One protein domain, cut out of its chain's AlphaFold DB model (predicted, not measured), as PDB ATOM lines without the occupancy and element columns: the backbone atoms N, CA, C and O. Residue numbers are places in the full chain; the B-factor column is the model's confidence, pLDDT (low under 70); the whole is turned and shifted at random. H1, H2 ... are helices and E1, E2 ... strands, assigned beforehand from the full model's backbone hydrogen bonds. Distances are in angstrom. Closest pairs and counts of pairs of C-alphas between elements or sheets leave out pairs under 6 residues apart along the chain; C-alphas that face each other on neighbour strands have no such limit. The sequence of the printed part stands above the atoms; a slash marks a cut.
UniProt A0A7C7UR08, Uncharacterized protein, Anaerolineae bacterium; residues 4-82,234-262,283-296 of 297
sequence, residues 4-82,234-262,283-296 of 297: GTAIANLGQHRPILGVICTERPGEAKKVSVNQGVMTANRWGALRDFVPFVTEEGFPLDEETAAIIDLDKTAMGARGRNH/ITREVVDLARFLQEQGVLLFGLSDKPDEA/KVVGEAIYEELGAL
ATOM      1  N   GLY A   4      49.387  -9.711 -15.153       90.06
ATOM      2  CA  GLY A   4      50.676 -10.358 -15.413       90.06
ATOM      3  C   GLY A   4      51.610  -9.508 -16.281       90.06
ATOM      4  O   GLY A   4      52.807  -9.440 -16.015       90.06
ATOM      5  N   THR A   5      51.072  -8.806 -17.282       89.56
ATOM      6  CA  THR A   5      51.851  -7.861 -18.097       89.56
ATOM      7  C   THR A   5      52.273  -6.643 -17.278       89.56
ATOM      8  O   THR A   5      53.401  -6.178 -17.424       89.56
ATOM      9  N   ALA A   6      51.401  -6.138 -16.399       90.25
ATOM     10  CA  ALA A   6      51.727  -5.016 -15.520       90.25
ATOM     11  C   ALA A   6      52.888  -5.368 -14.570       90.25
ATOM     12  O   ALA A   6      53.872  -4.630 -14.510       90.25
ATOM     13  N   ILE A   7      52.829  -6.536 -13.920       93.69
ATOM     14  CA  ILE A   7      53.909  -7.047 -13.062       93.69
ATOM     15  C   ILE A   7      55.206  -7.209 -13.864       93.69
ATOM     16  O   ILE A   7      56.253  -6.728 -13.438       93.69
ATOM     17  N   ALA A   8      55.145  -7.823 -15.050       93.19
ATOM     18  CA  ALA A   8      56.324  -8.014 -15.894       93.19
ATOM     19  C   ALA A   8      56.981  -6.684 -16.305       93.19
ATOM     20  O   ALA A   8      58.206  -6.583 -16.312       93.19
ATOM     21  N   ASN A   9      56.187  -5.657 -16.620       93.00
ATOM     22  CA  ASN A   9      56.698  -4.330 -16.970       93.00
ATOM     23  C   ASN A   9      57.364  -3.638 -15.774       93.00
ATOM     24  O   ASN A   9      58.454  -3.090 -15.919       93.00
ATOM     25  N   LEU A  10      56.761  -3.705 -14.583       92.25
ATOM     26  CA  LEU A  10      57.384  -3.196 -13.355       92.25
ATOM     27  C   LEU A  10      58.694  -3.936 -13.039       92.25
ATOM     28  O   LEU A  10      59.689  -3.305 -12.671       92.25
ATOM     29  N   GLY A  11      58.719  -5.248 -13.290       93.62
ATOM     30  CA  GLY A  11      59.887  -6.119 -13.151       93.62
ATOM     31  C   GLY A  11      61.100  -5.706 -13.990       93.62
ATOM     32  O   GLY A  11      62.233  -6.035 -13.645       93.62
ATOM     33  N   GLN A  12      60.899  -4.938 -15.067       94.62
ATOM     34  CA  GLN A  12      61.997  -4.391 -15.876       94.62
ATOM     35  C   GLN A  12      62.751  -3.260 -15.160       94.62
ATOM     36  O   GLN A  12      63.879  -2.937 -15.535       94.62
ATOM     37  N   HIS A  13      62.145  -2.647 -14.141       94.44
ATOM     38  CA  HIS A  13      62.696  -1.493 -13.428       94.44
ATOM     39  C   HIS A  13      63.166  -1.829 -12.008       94.44
ATOM     40  O   HIS A  13      64.127  -1.226 -11.513       94.44
ATOM     41  N   ARG A  14      62.488  -2.768 -11.340       93.56
ATOM     42  CA  ARG A  14      62.771  -3.208  -9.968       93.56
ATOM     43  C   ARG A  14      62.469  -4.701  -9.814       93.56
ATOM     44  O   ARG A  14      61.559  -5.180 -10.481       93.56
ATOM     45  N   PRO A  15      63.174  -5.427  -8.924       94.88
ATOM     46  CA  PRO A  15      62.735  -6.752  -8.502       94.88
ATOM     47  C   PRO A  15      61.279  -6.696  -8.028       94.88
ATOM     48  O   PRO A  15      60.915  -5.792  -7.276       94.88
ATOM     49  N   ILE A  16      60.456  -7.646  -8.468       95.94
ATOM     50  CA  ILE A  16      59.040  -7.698  -8.110       95.94
ATOM     51  C   ILE A  16      58.586  -9.145  -7.934       95.94
ATOM     52  O   ILE A  16      58.937 -10.016  -8.731       95.94
ATOM     53  N   LEU A  17      57.777  -9.369  -6.904       96.94
ATOM     54  CA  LEU A  17      56.935 -10.549  -6.754       96.94
ATOM     55  C   LEU A  17      55.481 -10.101  -6.834       96.94
ATOM     56  O   LEU A  17      55.150  -8.970  -6.472       96.94
ATOM     57  N   GLY A  18      54.610 -10.971  -7.325       96.50
ATOM     58  CA  GLY A  18      53.206 -10.631  -7.520       96.50
ATOM     59  C   GLY A  18      52.270 -11.727  -7.058       96.50
ATOM     60  O   GLY A  18      52.630 -12.903  -7.037       96.50
ATOM     61  N   VAL A  19      51.037 -11.339  -6.751       97.19
ATOM     62  CA  VAL A  19      49.929 -12.269  -6.567       97.19
ATOM     63  C   VAL A  19      48.753 -11.854  -7.441       97.19
ATOM     64  O   VAL A  19      48.361 -10.693  -7.456       97.19
ATOM     65  N   ILE A  20      48.188 -12.814  -8.171       97.00
ATOM     66  CA  ILE A  20      46.969 -12.643  -8.963       97.00
ATOM     67  C   ILE A  20      45.942 -13.647  -8.451       97.00
ATOM     68  O   ILE A  20      46.172 -14.860  -8.471       97.00
ATOM     69  N   CYS A  21      44.788 -13.156  -8.011       97.12
ATOM     70  CA  CYS A  21      43.719 -14.002  -7.502       97.12
ATOM     71  C   CYS A  21      42.460 -13.891  -8.364       97.12
ATOM     72  O   CYS A  21      42.050 -12.817  -8.794       97.12
ATOM     73  N   THR A  22      41.809 -15.021  -8.612       97.06
ATOM     74  CA  THR A  22      40.442 -15.055  -9.135       97.06
ATOM     75  C   THR A  22      39.673 -16.115  -8.376       97.06
ATOM     76  O   THR A  22      39.911 -17.307  -8.561       97.06
ATOM     77  N   GLU A  23      38.746 -15.686  -7.526       97.12
ATOM     78  CA  GLU A  23      37.930 -16.584  -6.712       97.12
ATOM     79  C   GLU A  23      37.120 -17.543  -7.602       97.12
ATOM     80  O   GLU A  23      36.502 -17.133  -8.587       97.12
ATOM     81  N   ARG A  24      37.135 -18.838  -7.267       96.12
ATOM     82  CA  ARG A  24      36.387 -19.883  -7.992       96.12
ATOM     83  C   ARG A  24      35.577 -20.741  -7.027       96.12
ATOM     84  O   ARG A  24      35.996 -21.876  -6.746       96.12
ATOM     85  N   PRO A  25      34.475 -20.217  -6.461       84.88
ATOM     86  CA  PRO A  25      33.702 -20.944  -5.462       84.88
ATOM     87  C   PRO A  25      33.234 -22.279  -6.064       84.88
ATOM     88  O   PRO A  25      32.729 -22.325  -7.180       84.88
ATOM     89  N   GLY A  26      33.502 -23.385  -5.367       88.81
ATOM     90  CA  GLY A  26      33.215 -24.748  -5.843       88.81
ATOM     91  C   GLY A  26      34.424 -25.559  -6.332       88.81
ATOM     92  O   GLY A  26      34.342 -26.782  -6.390       88.81
ATOM     93  N   GLU A  27      35.569 -24.932  -6.617       95.06
ATOM     94  CA  GLU A  27      36.827 -25.662  -6.862       95.06
ATOM     95  C   GLU A  27      37.633 -25.924  -5.566       95.06
ATOM     96  O   GLU A  27      37.468 -25.240  -4.561       95.06
ATOM     97  N   ALA A  28      38.548 -26.896  -5.555       95.06
ATOM     98  CA  ALA A  28      39.528 -26.999  -4.465       95.06
ATOM     99  C   ALA A  28      40.509 -25.809  -4.506       95.06
ATOM    100  O   ALA A  28      40.797 -25.305  -5.597       95.06
ATOM    101  N   LYS A  29      41.045 -25.384  -3.348       95.88
ATOM    102  CA  LYS A  29      42.110 -24.363  -3.281       95.88
ATOM    103  C   LYS A  29      43.287 -24.808  -4.155       95.88
ATOM    104  O   LYS A  29      43.780 -25.926  -4.013       95.88
ATOM    105  N   LYS A  30      43.719 -23.934  -5.056       96.81
ATOM    106  CA  LYS A  30      44.870 -24.117  -5.941       96.81
ATOM    107  C   LYS A  30      45.728 -22.867  -5.888       96.81
ATOM    108  O   LYS A  30      45.212 -21.757  -6.025       96.81
ATOM    109  N   VAL A  31      47.023 -23.092  -5.729       96.94
ATOM    110  CA  VAL A  31      48.073 -22.080  -5.795       96.94
ATOM    111  C   VAL A  31      49.144 -22.605  -6.739       96.94
ATOM    112  O   VAL A  31      49.475 -23.792  -6.710       96.94
ATOM    113  N   SER A  32      49.657 -21.739  -7.599       96.69
ATOM    114  CA  SER A  32      50.819 -22.027  -8.437       96.69
ATOM    115  C   SER A  32      51.695 -20.796  -8.536       96.69
ATOM    116  O   SER A  32      51.182 -19.682  -8.548       96.69
ATOM    117  N   VAL A  33      53.002 -21.002  -8.640       96.19
ATOM    118  CA  VAL A  33      53.979 -19.930  -8.820       96.19
ATOM    119  C   VAL A  33      54.624 -20.090 -10.186       96.19
ATOM    120  O   VAL A  33      55.022 -21.190 -10.570       96.19
ATOM    121  N   ASN A  34      54.718 -18.996 -10.930       93.69
ATOM    122  CA  ASN A  34      55.435 -18.943 -12.193       93.69
ATOM    123  C   ASN A  34      56.147 -17.594 -12.307       93.69
ATOM    124  O   ASN A  34      55.495 -16.559 -12.219       93.69
ATOM    125  N   GLN A  35      57.470 -17.611 -12.499       89.44
ATOM    126  CA  GLN A  35      58.284 -16.404 -12.714       89.44
ATOM    127  C   GLN A  35      58.032 -15.292 -11.672       89.44
ATOM    128  O   GLN A  35      57.795 -14.144 -12.032       89.44
ATOM    129  N   GLY A  36      58.046 -15.635 -10.379       92.75
ATOM    130  CA  GLY A  36      57.831 -14.664  -9.294       92.75
ATOM    131  C   GLY A  36      56.372 -14.229  -9.094       92.75
ATOM    132  O   GLY A  36      56.093 -13.386  -8.243       92.75
ATOM    133  N   VAL A  37      55.424 -14.798  -9.848       96.88
ATOM    134  CA  VAL A  37      53.992 -14.502  -9.722       96.88
ATOM    135  C   VAL A  37      53.250 -15.706  -9.161       96.88
ATOM    136  O   VAL A  37      53.182 -16.766  -9.791       96.88
ATOM    137  N   MET A  38      52.655 -15.528  -7.986       97.62
ATOM    138  CA  MET A  38      51.725 -16.470  -7.381       97.62
ATOM    139  C   MET A  38      50.324 -16.267  -7.969       97.62
ATOM    140  O   MET A  38      49.752 -15.185  -7.909       97.62
ATOM    141  N   THR A  39      49.719 -17.317  -8.510       97.62
ATOM    142  CA  THR A  39      48.313 -17.310  -8.926       97.62
ATOM    143  C   THR A  39      47.486 -18.165  -7.983       97.62
ATOM    144  O   THR A  39      47.863 -19.309  -7.715       97.62
ATOM    145  N   ALA A  40      46.339 -17.656  -7.536       97.56
ATOM    146  CA  ALA A  40      45.445 -18.365  -6.627       97.56
ATOM    147  C   ALA A  40      43.983 -18.328  -7.087       97.56
ATOM    148  O   ALA A  40      43.529 -17.376  -7.723       97.56
ATOM    149  N   ASN A  41      43.220 -19.365  -6.724       97.50
ATOM    150  CA  ASN A  41      41.773 -19.413  -6.965       97.50
ATOM    151  C   ASN A  41      40.915 -19.128  -5.714       97.50
ATOM    152  O   ASN A  41      39.703 -19.359  -5.737       97.50
ATOM    153  N   ARG A  42      41.542 -18.685  -4.619       97.19
ATOM    154  CA  ARG A  42      40.928 -18.334  -3.331       97.19
ATOM    155  C   ARG A  42      41.598 -17.076  -2.795       97.19
ATOM    156  O   ARG A  42      42.818 -17.089  -2.659       97.19
ATOM    157  N   TRP A  43      40.840 -16.048  -2.410       97.50
ATOM    158  CA  TRP A  43      41.436 -14.865  -1.762       97.50
ATOM    159  C   TRP A  43      42.090 -15.202  -0.419       97.50
ATOM    160  O   TRP A  43      43.144 -14.658  -0.102       97.50
ATOM    161  N   GLY A  44      41.568 -16.201   0.300       95.88
ATOM    162  CA  GLY A  44      42.202 -16.741   1.507       95.88
ATOM    163  C   GLY A  44      43.615 -17.302   1.286       95.88
ATOM    164  O   GLY A  44      44.342 -17.495   2.255       95.88
ATOM    165  N   ALA A  45      44.045 -17.546   0.041       95.38
ATOM    166  CA  ALA A  45      45.418 -17.950  -0.273       95.38
ATOM    167  C   ALA A  45      46.439 -16.805  -0.152       95.38
ATOM    168  O   ALA A  45      47.633 -17.064  -0.244       95.38
ATOM    169  N   LEU A  46      46.011 -15.560   0.096       96.25
ATOM    170  CA  LEU A  46      46.940 -14.463   0.394       96.25
ATOM    171  C   LEU A  46      47.811 -14.741   1.627       96.25
ATOM    172  O   LEU A  46      48.925 -14.234   1.697       96.25
ATOM    173  N   ARG A  47      47.376 -15.617   2.542       94.69
ATOM    174  CA  ARG A  47      48.222 -16.097   3.646       94.69
ATOM    175  C   ARG A  47      49.454 -16.880   3.180       94.69
ATOM    176  O   ARG A  47      50.470 -16.870   3.857       94.69
ATOM    177  N   ASP A  48      49.371 -17.531   2.018       94.81
ATOM    178  CA  ASP A  48      50.486 -18.281   1.433       94.81
ATOM    179  C   ASP A  48      51.468 -17.344   0.703       94.81
ATOM    180  O   ASP A  48      52.584 -17.748   0.382       94.81
ATOM    181  N   PHE A  49      51.069 -16.090   0.443       95.25
ATOM    182  CA  PHE A  49      51.909 -15.121  -0.257       95.25
ATOM    183  C   PHE A  49      53.083 -14.655   0.604       95.25
ATOM    184  O   PHE A  49      54.186 -14.523   0.092       95.25
ATOM    185  N   VAL A  50      52.866 -14.434   1.903       93.94
ATOM    186  CA  VAL A  50      53.925 -13.965   2.812       93.94
ATOM    187  C   VAL A  50      55.078 -14.976   2.911       93.94
ATOM    188  O   VAL A  50      56.206 -14.571   2.638       93.94
ATOM    189  N   PRO A  51      54.842 -16.281   3.170       93.56
ATOM    190  CA  PRO A  51      55.905 -17.284   3.141       93.56
ATOM    191  C   PRO A  51      56.622 -17.336   1.793       93.56
ATOM    192  O   PRO A  51      57.846 -17.369   1.765       93.56
ATOM    193  N   PHE A  52      55.881 -17.267   0.683       95.19
ATOM    194  CA  PHE A  52      56.469 -17.224  -0.656       95.19
ATOM    195  C   PHE A  52      57.423 -16.030  -0.835       95.19
ATOM    196  O   PHE A  52      58.541 -16.207  -1.306       95.19
ATOM    197  N   VAL A  53      57.020 -14.826  -0.419       94.38
ATOM    198  CA  VAL A  53      57.857 -13.618  -0.498       94.38
ATOM    199  C   VAL A  53      59.126 -13.769   0.350       94.38
ATOM    200  O   VAL A  53      60.221 -13.461  -0.122       94.38
ATOM    201  N   THR A  54      59.006 -14.303   1.568       92.81
ATOM    202  CA  THR A  54      60.154 -14.545   2.455       92.81
ATOM    203  C   THR A  54      61.097 -15.628   1.918       92.81
ATOM    204  O   THR A  54      62.313 -15.461   1.982       92.81
ATOM    205  N   GLU A  55      60.569 -16.724   1.362       93.81
ATOM    206  CA  GLU A  55      61.358 -17.810   0.758       93.81
ATOM    207  C   GLU A  55      62.148 -17.345  -0.474       93.81
ATOM    208  O   GLU A  55      63.290 -17.764  -0.669       93.81
ATOM    209  N   GLU A  56      61.585 -16.425  -1.260       94.06
ATOM    210  CA  GLU A  56      62.267 -15.756  -2.378       94.06
ATOM    211  C   GLU A  56      63.266 -14.674  -1.915       94.06
ATOM    212  O   GLU A  56      63.937 -14.042  -2.734       94.06
ATOM    213  N   GLY A  57      63.400 -14.460  -0.601       92.81
ATOM    214  CA  GLY A  57      64.373 -13.544  -0.010       92.81
ATOM    215  C   GLY A  57      64.004 -12.066  -0.130       92.81
ATOM    216  O   GLY A  57      64.889 -11.216  -0.019       92.81
ATOM    217  N   PHE A  58      62.729 -11.743  -0.361       93.25
ATOM    218  CA  PHE A  58      62.258 -10.362  -0.303       93.25
ATOM    219  C   PHE A  58      62.086  -9.926   1.158       93.25
ATOM    220  O   PHE A  58      61.370 -10.598   1.909       93.25
ATOM    221  N   PRO A  59      62.715  -8.814   1.577       93.38
ATOM    222  CA  PRO A  59      62.497  -8.279   2.910       93.38
ATOM    223  C   PRO A  59      61.062  -7.759   3.047       93.38
ATOM    224  O   PRO A  59      60.426  -7.349   2.077       93.38
ATOM    225  N   LEU A  60      60.543  -7.780   4.269       94.19
ATOM    226  CA  LEU A  60      59.266  -7.169   4.625       94.19
ATOM    227  C   LEU A  60      59.571  -6.050   5.615       94.19
ATOM    228  O   LEU A  60      59.409  -6.228   6.812       94.19
ATOM    229  N   ASP A  61      60.108  -4.946   5.107       95.56
ATOM    230  CA  ASP A  61      60.537  -3.780   5.883       95.56
ATOM    231  C   ASP A  61      60.432  -2.493   5.045       95.56
ATOM    232  O   ASP A  61      59.833  -2.481   3.961       95.56
ATOM    233  N   GLU A  62      61.009  -1.394   5.536       96.12
ATOM    234  CA  GLU A  62      60.990  -0.084   4.882       96.12
ATOM    235  C   GLU A  62      61.719  -0.038   3.525       96.12
ATOM    236  O   GLU A  62      61.576   0.945   2.791       96.12
ATOM    237  N   GLU A  63      62.480  -1.074   3.152       94.50
ATOM    238  CA  GLU A  63      63.105  -1.188   1.828       94.50
ATOM    239  C   GLU A  63      62.146  -1.751   0.766       94.50
ATOM    240  O   GLU A  63      62.459  -1.739  -0.430       94.50
ATOM    241  N   THR A  64      60.956  -2.197   1.175       95.88
ATOM    242  CA  THR A  64      59.961  -2.812   0.294       95.88
ATOM    243  C   THR A  64      58.734  -1.930   0.113       95.88
ATOM    244  O   THR A  64      58.245  -1.276   1.034       95.88
ATOM    245  N   ALA A  65      58.203  -1.933  -1.110       96.69
ATOM    246  CA  ALA A  65      56.928  -1.315  -1.436       96.69
ATOM    247  C   ALA A  65      55.928  -2.372  -1.915       96.69
ATOM    248  O   ALA A  65      56.256  -3.202  -2.763       96.69
ATOM    249  N   ALA A  66      54.695  -2.302  -1.418       97.12
ATOM    250  CA  ALA A  66      53.578  -3.096  -1.907       97.12
ATOM    251  C   ALA A  66      52.648  -2.221  -2.749       97.12
ATOM    252  O   ALA A  66      52.164  -1.182  -2.295       97.12
ATOM    253  N   ILE A  67      52.391  -2.657  -3.981       96.94
ATOM    254  CA  ILE A  67      51.448  -2.012  -4.896       96.94
ATOM    255  C   ILE A  67      50.179  -2.857  -4.910       96.94
ATOM    256  O   ILE A  67      50.204  -4.023  -5.297       96.94
ATOM    257  N   ILE A  68      49.080  -2.260  -4.469       97.12
ATOM    258  CA  ILE A  68      47.776  -2.896  -4.354       97.12
ATOM    259  C   ILE A  68      46.880  -2.307  -5.432       97.12
ATOM    260  O   ILE A  68      46.551  -1.121  -5.409       97.12
ATOM    261  N   ASP A  69      46.476  -3.151  -6.370       95.69
ATOM    262  CA  ASP A  69      45.409  -2.815  -7.299       95.69
ATOM    263  C   ASP A  69      44.097  -2.573  -6.530       95.69
ATOM    264  O   ASP A  69      43.738  -3.312  -5.604       95.69
ATOM    265  N   LEU A  70      43.399  -1.491  -6.863       95.69
ATOM    266  CA  LEU A  70      42.163  -1.120  -6.189       95.69
ATOM    267  C   LEU A  70      40.979  -1.880  -6.788       95.69
ATOM    268  O   LEU A  70      40.261  -2.571  -6.062       95.69
ATOM    269  N   ASP A  71      40.787  -1.791  -8.101       93.25
ATOM    270  CA  ASP A  71      39.590  -2.282  -8.778       93.25
ATOM    271  C   ASP A  71      39.632  -3.793  -9.004       93.25
ATOM    272  O   ASP A  71      40.464  -4.328  -9.717       93.25
ATOM    273  N   LYS A  72      38.648  -4.511  -8.464       95.38
ATOM    274  CA  LYS A  72      38.555  -5.980  -8.521       95.38
ATOM    275  C   LYS A  72      39.635  -6.721  -7.723       95.38
ATOM    276  O   LYS A  72      39.675  -7.954  -7.776       95.38
ATOM    277  N   THR A  73      40.396  -6.000  -6.903       97.12
ATOM    278  CA  THR A  73      41.373  -6.548  -5.956       97.12
ATOM    279  C   THR A  73      41.074  -6.056  -4.539       97.12
ATOM    280  O   THR A  73      40.458  -6.799  -3.766       97.12
ATOM    281  N   ALA A  74      41.428  -4.811  -4.191       97.56
ATOM    282  CA  ALA A  74      41.118  -4.250  -2.872       97.56
ATOM    283  C   ALA A  74      39.611  -4.033  -2.672       97.56
ATOM    284  O   ALA A  74      39.086  -4.341  -1.604       97.56
ATOM    285  N   MET A  75      38.911  -3.557  -3.703       97.12
ATOM    286  CA  MET A  75      37.451  -3.452  -3.753       97.12
ATOM    287  C   MET A  75      36.890  -4.360  -4.845       97.12
ATOM    288  O   MET A  75      37.408  -4.414  -5.958       97.12
ATOM    289  N   GLY A  76      35.815  -5.087  -4.546       97.12
ATOM    290  CA  GLY A  76      35.135  -5.920  -5.536       97.12
ATOM    291  C   GLY A  76      35.912  -7.154  -5.990       97.12
ATOM    292  O   GLY A  76      35.928  -7.438  -7.184       97.12
ATOM    293  N   ALA A  77      36.530  -7.901  -5.069       97.50
ATOM    294  CA  ALA A  77      37.335  -9.102  -5.335       97.50
ATOM    295  C   ALA A  77      36.918  -9.908  -6.589       97.50
ATOM    296  O   ALA A  77      35.795 -10.429  -6.687       97.50
ATOM    297  N   ARG A  78      37.833 -10.063  -7.553       97.50
ATOM    298  CA  ARG A  78      37.625 -10.833  -8.788       97.50
ATOM    299  C   ARG A  78      37.135 -12.247  -8.475       97.50
ATOM    300  O   ARG A  78      37.682 -12.943  -7.619       97.50
ATOM    301  N   GLY A  79      36.071 -12.659  -9.165       96.75
ATOM    302  CA  GLY A  79      35.394 -13.944  -8.956       96.75
ATOM    303  C   GLY A  79      34.449 -14.009  -7.744       96.75
ATOM    304  O   GLY A  79      33.688 -14.966  -7.649       96.75
ATOM    305  N   ARG A  80      34.458 -13.007  -6.849       97.12
ATOM    306  CA  ARG A  80      33.610 -12.956  -5.640       97.12
ATOM    307  C   ARG A  80      32.627 -11.781  -5.636       97.12
ATOM    308  O   ARG A  80      31.443 -11.997  -5.438       97.12
ATOM    309  N   ASN A  81      33.112 -10.557  -5.865       97.75
ATOM    310  CA  ASN A  81      32.342  -9.306  -5.753       97.75
ATOM    311  C   ASN A  81      32.614  -8.296  -6.892       97.75
ATOM    312  O   ASN A  81      32.198  -7.147  -6.841       97.75
ATOM    313  N   HIS A  82      33.293  -8.698  -7.966       96.56
ATOM    314  CA  HIS A  82      33.506  -7.803  -9.116       96.56
ATOM    315  C   HIS A  82      32.223  -7.452  -9.897       96.56
ATOM    316  O   HIS A  82      32.210  -6.469 -10.636       96.56
ATOM    317  N   ILE A 234      34.942  -3.971   0.275       98.50
ATOM    318  CA  ILE A 234      36.388  -4.140   0.415       98.50
ATOM    319  C   ILE A 234      36.692  -5.609   0.734       98.50
ATOM    320  O   ILE A 234      36.083  -6.202   1.629       98.50
ATOM    321  N   THR A 235      37.667  -6.181   0.032       98.50
ATOM    322  CA  THR A 235      38.147  -7.554   0.217       98.50
ATOM    323  C   THR A 235      38.926  -7.671   1.528       98.50
ATOM    324  O   THR A 235      40.021  -7.117   1.658       98.50
ATOM    325  N   ARG A 236      38.387  -8.406   2.512       98.50
ATOM    326  CA  ARG A 236      38.978  -8.510   3.860       98.50
ATOM    327  C   ARG A 236      40.413  -9.030   3.846       98.50
ATOM    328  O   ARG A 236      41.258  -8.476   4.540       98.50
ATOM    329  N   GLU A 237      40.694 -10.047   3.040       98.44
ATOM    330  CA  GLU A 237      42.012 -10.674   2.955       98.44
ATOM    331  C   GLU A 237      43.090  -9.676   2.494       98.44
ATOM    332  O   GLU A 237      44.209  -9.686   3.002       98.44
ATOM    333  N   VAL A 238      42.738  -8.766   1.577       98.38
ATOM    334  CA  VAL A 238      43.639  -7.706   1.094       98.38
ATOM    335  C   VAL A 238      43.866  -6.650   2.178       98.38
ATOM    336  O   VAL A 238      44.992  -6.193   2.346       98.38
ATOM    337  N   VAL A 239      42.829  -6.291   2.947       98.19
ATOM    338  CA  VAL A 239      42.961  -5.372   4.093       98.19
ATOM    339  C   VAL A 239      43.897  -5.946   5.144       98.19
ATOM    340  O   VAL A 239      44.783  -5.241   5.616       98.19
ATOM    341  N   ASP A 240      43.701  -7.208   5.515       98.50
ATOM    342  CA  ASP A 240      44.515  -7.856   6.538       98.50
ATOM    343  C   ASP A 240      45.981  -7.953   6.087       98.50
ATOM    344  O   ASP A 240      46.869  -7.584   6.853       98.50
ATOM    345  N   LEU A 241      46.237  -8.338   4.829       98.12
ATOM    346  CA  LEU A 241      47.588  -8.340   4.261       98.12
ATOM    347  C   LEU A 241      48.208  -6.937   4.246       98.12
ATOM    348  O   LEU A 241      49.347  -6.769   4.667       98.12
ATOM    349  N   ALA A 242      47.472  -5.920   3.795       98.06
ATOM    350  CA  ALA A 242      47.966  -4.548   3.751       98.06
ATOM    351  C   ALA A 242      48.349  -4.042   5.150       98.06
ATOM    352  O   ALA A 242      49.425  -3.482   5.329       98.06
ATOM    353  N   ARG A 243      47.499  -4.282   6.156       97.94
ATOM    354  CA  ARG A 243      47.783  -3.891   7.545       97.94
ATOM    355  C   ARG A 243      49.011  -4.609   8.090       97.94
ATOM    356  O   ARG A 243      49.860  -3.955   8.679       97.94
ATOM    357  N   PHE A 244      49.125  -5.911   7.834       97.81
ATOM    358  CA  PHE A 244      50.289  -6.691   8.238       97.81
ATOM    359  C   PHE A 244      51.572  -6.110   7.627       97.81
ATOM    360  O   PHE A 244      52.504  -5.792   8.357       97.81
ATOM    361  N   LEU A 245      51.593  -5.881   6.310       97.12
ATOM    362  CA  LEU A 245      52.742  -5.298   5.610       97.12
ATOM    363  C   LEU A 245      53.097  -3.903   6.151       97.12
ATOM    364  O   LEU A 245      54.268  -3.612   6.381       97.12
ATOM    365  N   GLN A 246      52.094  -3.060   6.406       97.19
ATOM    366  CA  GLN A 246      52.302  -1.736   6.993       97.19
ATOM    367  C   GLN A 246      52.955  -1.809   8.378       97.19
ATOM    368  O   GLN A 246      53.837  -1.007   8.672       97.19
ATOM    369  N   GLU A 247      52.533  -2.749   9.229       96.81
ATOM    370  CA  GLU A 247      53.128  -2.945  10.557       96.81
ATOM    371  C   GLU A 247      54.575  -3.440  10.491       96.81
ATOM    372  O   GLU A 247      55.353  -3.134  11.390       96.81
ATOM    373  N   GLN A 248      54.954  -4.130   9.411       95.94
ATOM    374  CA  GLN A 248      56.346  -4.498   9.151       95.94
ATOM    375  C   GLN A 248      57.195  -3.334   8.607       95.94
ATOM    376  O   GLN A 248      58.404  -3.470   8.500       95.94
ATOM    377  N   GLY A 249      56.599  -2.183   8.274       97.06
ATOM    378  CA  GLY A 249      57.309  -1.023   7.717       97.06
ATOM    379  C   GLY A 249      57.243  -0.905   6.191       97.06
ATOM    380  O   GLY A 249      57.731   0.080   5.637       97.06
ATOM    381  N   VAL A 250      56.583  -1.843   5.504       97.69
ATOM    382  CA  VAL A 250      56.434  -1.825   4.041       97.69
ATOM    383  C   VAL A 250      55.639  -0.598   3.592       97.69
ATOM    384  O   VAL A 250      54.555  -0.297   4.104       97.69
ATOM    385  N   LEU A 251      56.144   0.092   2.569       97.69
ATOM    386  CA  LEU A 251      55.468   1.241   1.976       97.69
ATOM    387  C   LEU A 251      54.294   0.789   1.095       97.69
ATOM    388  O   LEU A 251      54.481   0.074   0.113       97.69
ATOM    389  N   LEU A 252      53.077   1.237   1.404       97.81
ATOM    390  CA  LEU A 252      51.877   0.849   0.658       97.81
ATOM    391  C   LEU A 252      51.471   1.886  -0.392       97.81
ATOM    392  O   LEU A 252      51.320   3.069  -0.086       97.81
ATOM    393  N   PHE A 253      51.178   1.414  -1.602       96.62
ATOM    394  CA  PHE A 253      50.560   2.192  -2.672       96.62
ATOM    395  C   PHE A 253      49.281   1.517  -3.160       96.62
ATOM    396  O   PHE A 253      49.273   0.318  -3.421       96.62
ATOM    397  N   GLY A 254      48.214   2.298  -3.332       94.75
ATOM    398  CA  GLY A 254      47.029   1.888  -4.083       94.75
ATOM    399  C   GLY A 254      47.125   2.376  -5.527       94.75
ATOM    400  O   GLY A 254      47.458   3.541  -5.743       94.75
ATOM    401  N   LEU A 255      46.831   1.516  -6.501       93.06
ATOM    402  CA  LEU A 255      46.814   1.859  -7.923       93.06
ATOM    403  C   LEU A 255      45.469   1.476  -8.545       93.06
ATOM    404  O   LEU A 255      44.919   0.429  -8.232       93.06
ATOM    405  N   SER A 256      44.951   2.316  -9.433       91.00
ATOM    406  CA  SER A 256      43.762   2.024 -10.233       91.00
ATOM    407  C   SER A 256      44.032   2.441 -11.674       91.00
ATOM    408  O   SER A 256      44.687   3.457 -11.915       91.00
ATOM    409  N   ASP A 257      43.549   1.645 -12.624       89.00
ATOM    410  CA  ASP A 257      43.526   1.979 -14.049       89.00
ATOM    411  C   ASP A 257      42.269   2.776 -14.446       89.00
ATOM    412  O   ASP A 257      42.118   3.193 -15.598       89.00
ATOM    413  N   LYS A 258      41.362   3.005 -13.490       90.56
ATOM    414  CA  LYS A 258      40.122   3.744 -13.682       90.56
ATOM    415  C   LYS A 258      40.439   5.240 -13.802       90.56
ATOM    416  O   LYS A 258      41.115   5.794 -12.932       90.56
ATOM    417  N   PRO A 259      39.946   5.920 -14.848       93.12
ATOM    418  CA  PRO A 259      40.290   7.316 -15.084       93.12
ATOM    419  C   PRO A 259      39.713   8.245 -14.020       93.12
ATOM    420  O   PRO A 259      38.733   7.902 -13.354       93.12
ATOM    421  N   ASP A 260      40.293   9.439 -13.906       94.12
ATOM    422  CA  ASP A 260      39.910  10.436 -12.904       94.12
ATOM    423  C   ASP A 260      38.408  10.734 -12.940       94.12
ATOM    424  O   ASP A 260      37.768  10.756 -11.891       94.12
ATOM    425  N   GLU A 261      37.807  10.857 -14.126       95.38
ATOM    426  CA  GLU A 261      36.377  11.145 -14.279       95.38
ATOM    427  C   GLU A 261      35.468  10.041 -13.730       95.38
ATOM    428  O   GLU A 261      34.315  10.303 -13.400       95.38
ATOM    429  N   ALA A 262      35.972   8.811 -13.616       96.25
ATOM    430  CA  ALA A 262      35.244   7.682 -13.047       96.25
ATOM    431  C   ALA A 262      35.659   7.369 -11.591       96.25
ATOM    432  O   ALA A 262      35.084   6.470 -10.972       96.25
ATOM    433  N   LYS A 283      31.626  -1.499   3.206       98.12
ATOM    434  CA  LYS A 283      31.696  -2.654   4.104       98.12
ATOM    435  C   LYS A 283      32.927  -3.499   3.769       98.12
ATOM    436  O   LYS A 283      33.386  -3.519   2.627       98.12
ATOM    437  N   VAL A 284      33.460  -4.204   4.765       98.12
ATOM    438  CA  VAL A 284      34.596  -5.122   4.597       98.12
ATOM    439  C   VAL A 284      34.084  -6.551   4.698       98.12
ATOM    440  O   VAL A 284      33.459  -6.906   5.697       98.12
ATOM    441  N   VAL A 285      34.355  -7.369   3.684       97.75
ATOM    442  CA  VAL A 285      33.822  -8.730   3.572       97.75
ATOM    443  C   VAL A 285      34.902  -9.689   3.090       97.75
ATOM    444  O   VAL A 285      35.659  -9.389   2.167       97.75
ATOM    445  N   GLY A 286      34.955 -10.869   3.698       96.38
ATOM    446  CA  GLY A 286      35.887 -11.932   3.346       96.38
ATOM    447  C   GLY A 286      36.391 -12.662   4.580       96.38
ATOM    448  O   GLY A 286      35.901 -12.448   5.691       96.38
ATOM    449  N   GLU A 287      37.364 -13.535   4.374       96.38
ATOM    450  CA  GLU A 287      38.017 -14.262   5.453       96.38
ATOM    451  C   GLU A 287      38.989 -13.352   6.215       96.38
ATOM    452  O   GLU A 287      39.731 -12.582   5.608       96.38
ATOM    453  N   ALA A 288      38.985 -13.435   7.547       97.56
ATOM    454  CA  ALA A 288      39.991 -12.768   8.363       97.56
ATOM    455  C   ALA A 288      41.255 -13.634   8.401       97.56
ATOM    456  O   ALA A 288      41.200 -14.764   8.880       97.56
ATOM    457  N   ILE A 289      42.374 -13.103   7.911       97.31
ATOM    458  CA  ILE A 289      43.663 -13.812   7.843       97.31
ATOM    459  C   ILE A 289      44.754 -13.144   8.689       97.31
ATOM    460  O   ILE A 289      45.865 -13.654   8.761       97.31
ATOM    461  N   TYR A 290      44.447 -12.018   9.341       96.81
ATOM    462  CA  TYR A 290      45.428 -11.207  10.070       96.81
ATOM    463  C   TYR A 290      46.241 -11.984  11.116       96.81
ATOM    464  O   TYR A 290      47.468 -11.949  11.105       96.81
ATOM    465  N   GLU A 291      45.557 -12.715  11.999       94.62
ATOM    466  CA  GLU A 291      46.200 -13.480  13.079       94.62
ATOM    467  C   GLU A 291      47.122 -14.578  12.533       94.62
ATOM    468  O   GLU A 291      48.168 -14.868  13.107       94.62
ATOM    469  N   GLU A 292      46.753 -15.177  11.399       93.56
ATOM    470  CA  GLU A 292      47.575 -16.191  10.742       93.56
ATOM    471  C   GLU A 292      48.829 -15.580  10.124       93.56
ATOM    472  O   GLU A 292      49.888 -16.190  10.207       93.56
ATOM    473  N   LEU A 293      48.732 -14.371   9.558       93.31
ATOM    474  CA  LEU A 293      49.891 -13.639   9.041       93.31
ATOM    475  C   LEU A 293      50.879 -13.288  10.161       93.31
ATOM    476  O   LEU A 293      52.078 -13.491   9.999       93.31
ATOM    477  N   GLY A 294      50.380 -12.834  11.314       86.38
ATOM    478  CA  GLY A 294      51.218 -12.519  12.476       86.38
ATOM    479  C   GLY A 294      51.931 -13.734  13.083       86.38
ATOM    480  O   GLY A 294      52.959 -13.576  13.729       86.38
ATOM    481  N   ALA A 295      51.429 -14.951  12.858       87.81
ATOM    482  CA  ALA A 295      52.087 -16.181  13.299       87.81
ATOM    483  C   ALA A 295      53.259 -16.618  12.393       87.81
ATOM    484  O   ALA A 295      53.940 -17.594  12.717       87.81
ATOM    485  N   LEU A 296      53.469 -15.945  11.253       79.00
ATOM    486  CA  LEU A 296      54.528 -16.252  10.283       79.00
ATOM    487  C   LEU A 296      55.827 -15.461  10.515       79.00
ATOM    488  O   LEU A 296      56.845 -15.810   9.917       79.00
TER     489      LEU A 296
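What this domain is: This is residues 4 to 82, 234 to 262 and 283 to 296 of the 297 residues of an uncharacterized protein of Anaerolineae bacterium (UniProt A0A7C7UR08). A three-strand sheet and a two-strand sheet stand in a row with a gap between E1 and E4; H2 packs over one face of the larger, H3 packs on the smaller, and H4 packs on both helices. H1 grazes the larger sheet. The 122 printed residues hold H1 E1 E2 E3 H2 E4 H3 E5 H4 along the chain, in two layers where H2 covers E1 E3 E2, order mixed; E4 E5 is parallel. The class is mixed, helices and strands, with 60 residues in named elements, under half; the whole is compact, radius of gyration of the C-alphas 14.0 A, spans 39 by 34 by 28 A.

How they stand to each other: E1, residues 18 to 21, and E3, residues 37 to 40, are parallel neighbours; N 38 and O 18 are 2.8 A apart. E2, residues 31 to 34, makes an antiparallel hairpin with E3; N 39 and O 32 are 2.8 A apart. H2, residues 43 to 55, is on this sheet at a height over the sheet of 8.9 A; the closest C-alphas of E3 and H2 are those of Met 38 and Phe 49, 7.3 A. With residues 43 to 47 alone, H2 touches H3, residues 236 to 247, at a shallow tilt of 30 degrees, the same way; closest are the C-alphas of Gly 44 and Glu 237, 6.2 A. H4, residues 290 to 294, touches H3; the C-alphas of Asp 240 and Tyr 290, the closest, are 5.0 A apart. E4, residues 65 to 69, and E5, residues 251 to 255, are parallel neighbours; N 66 and O 251 are 2.8 A apart. H1, residues 4 to 11, only grazes the sheet of E1; the closest C-alphas of H1 and E1 are those of Ile 7 and Gly 18, 6.6 A. Every O i to N i+4 pair is within hydrogen-bond range in H1, H3 and H4; in H2 4 of 9 are, beside 7 of 10 O i to N i+3 pairs.

Where its parts are: H1 begins at C-alpha 4 (50.676, -10.358, -15.413), and H4 ends at C-alpha 294 (51.218, -12.519, 12.476). H2 is 20.3 A long, H3 16.6 A, E5 13.2 A and E4 13.0 A.

The domain as a whole: The farthest C-alphas, Glu 261 and Ala 295, are 41.9 A apart. Residues 83 to 233 and 263 to 282 are not printed, with C-alpha gaps of 10.6 A and 20.3 A. Of the links that are printed whole, none is long. Mean pLDDT of the printed part is 95.2, and no printed residue is under 70.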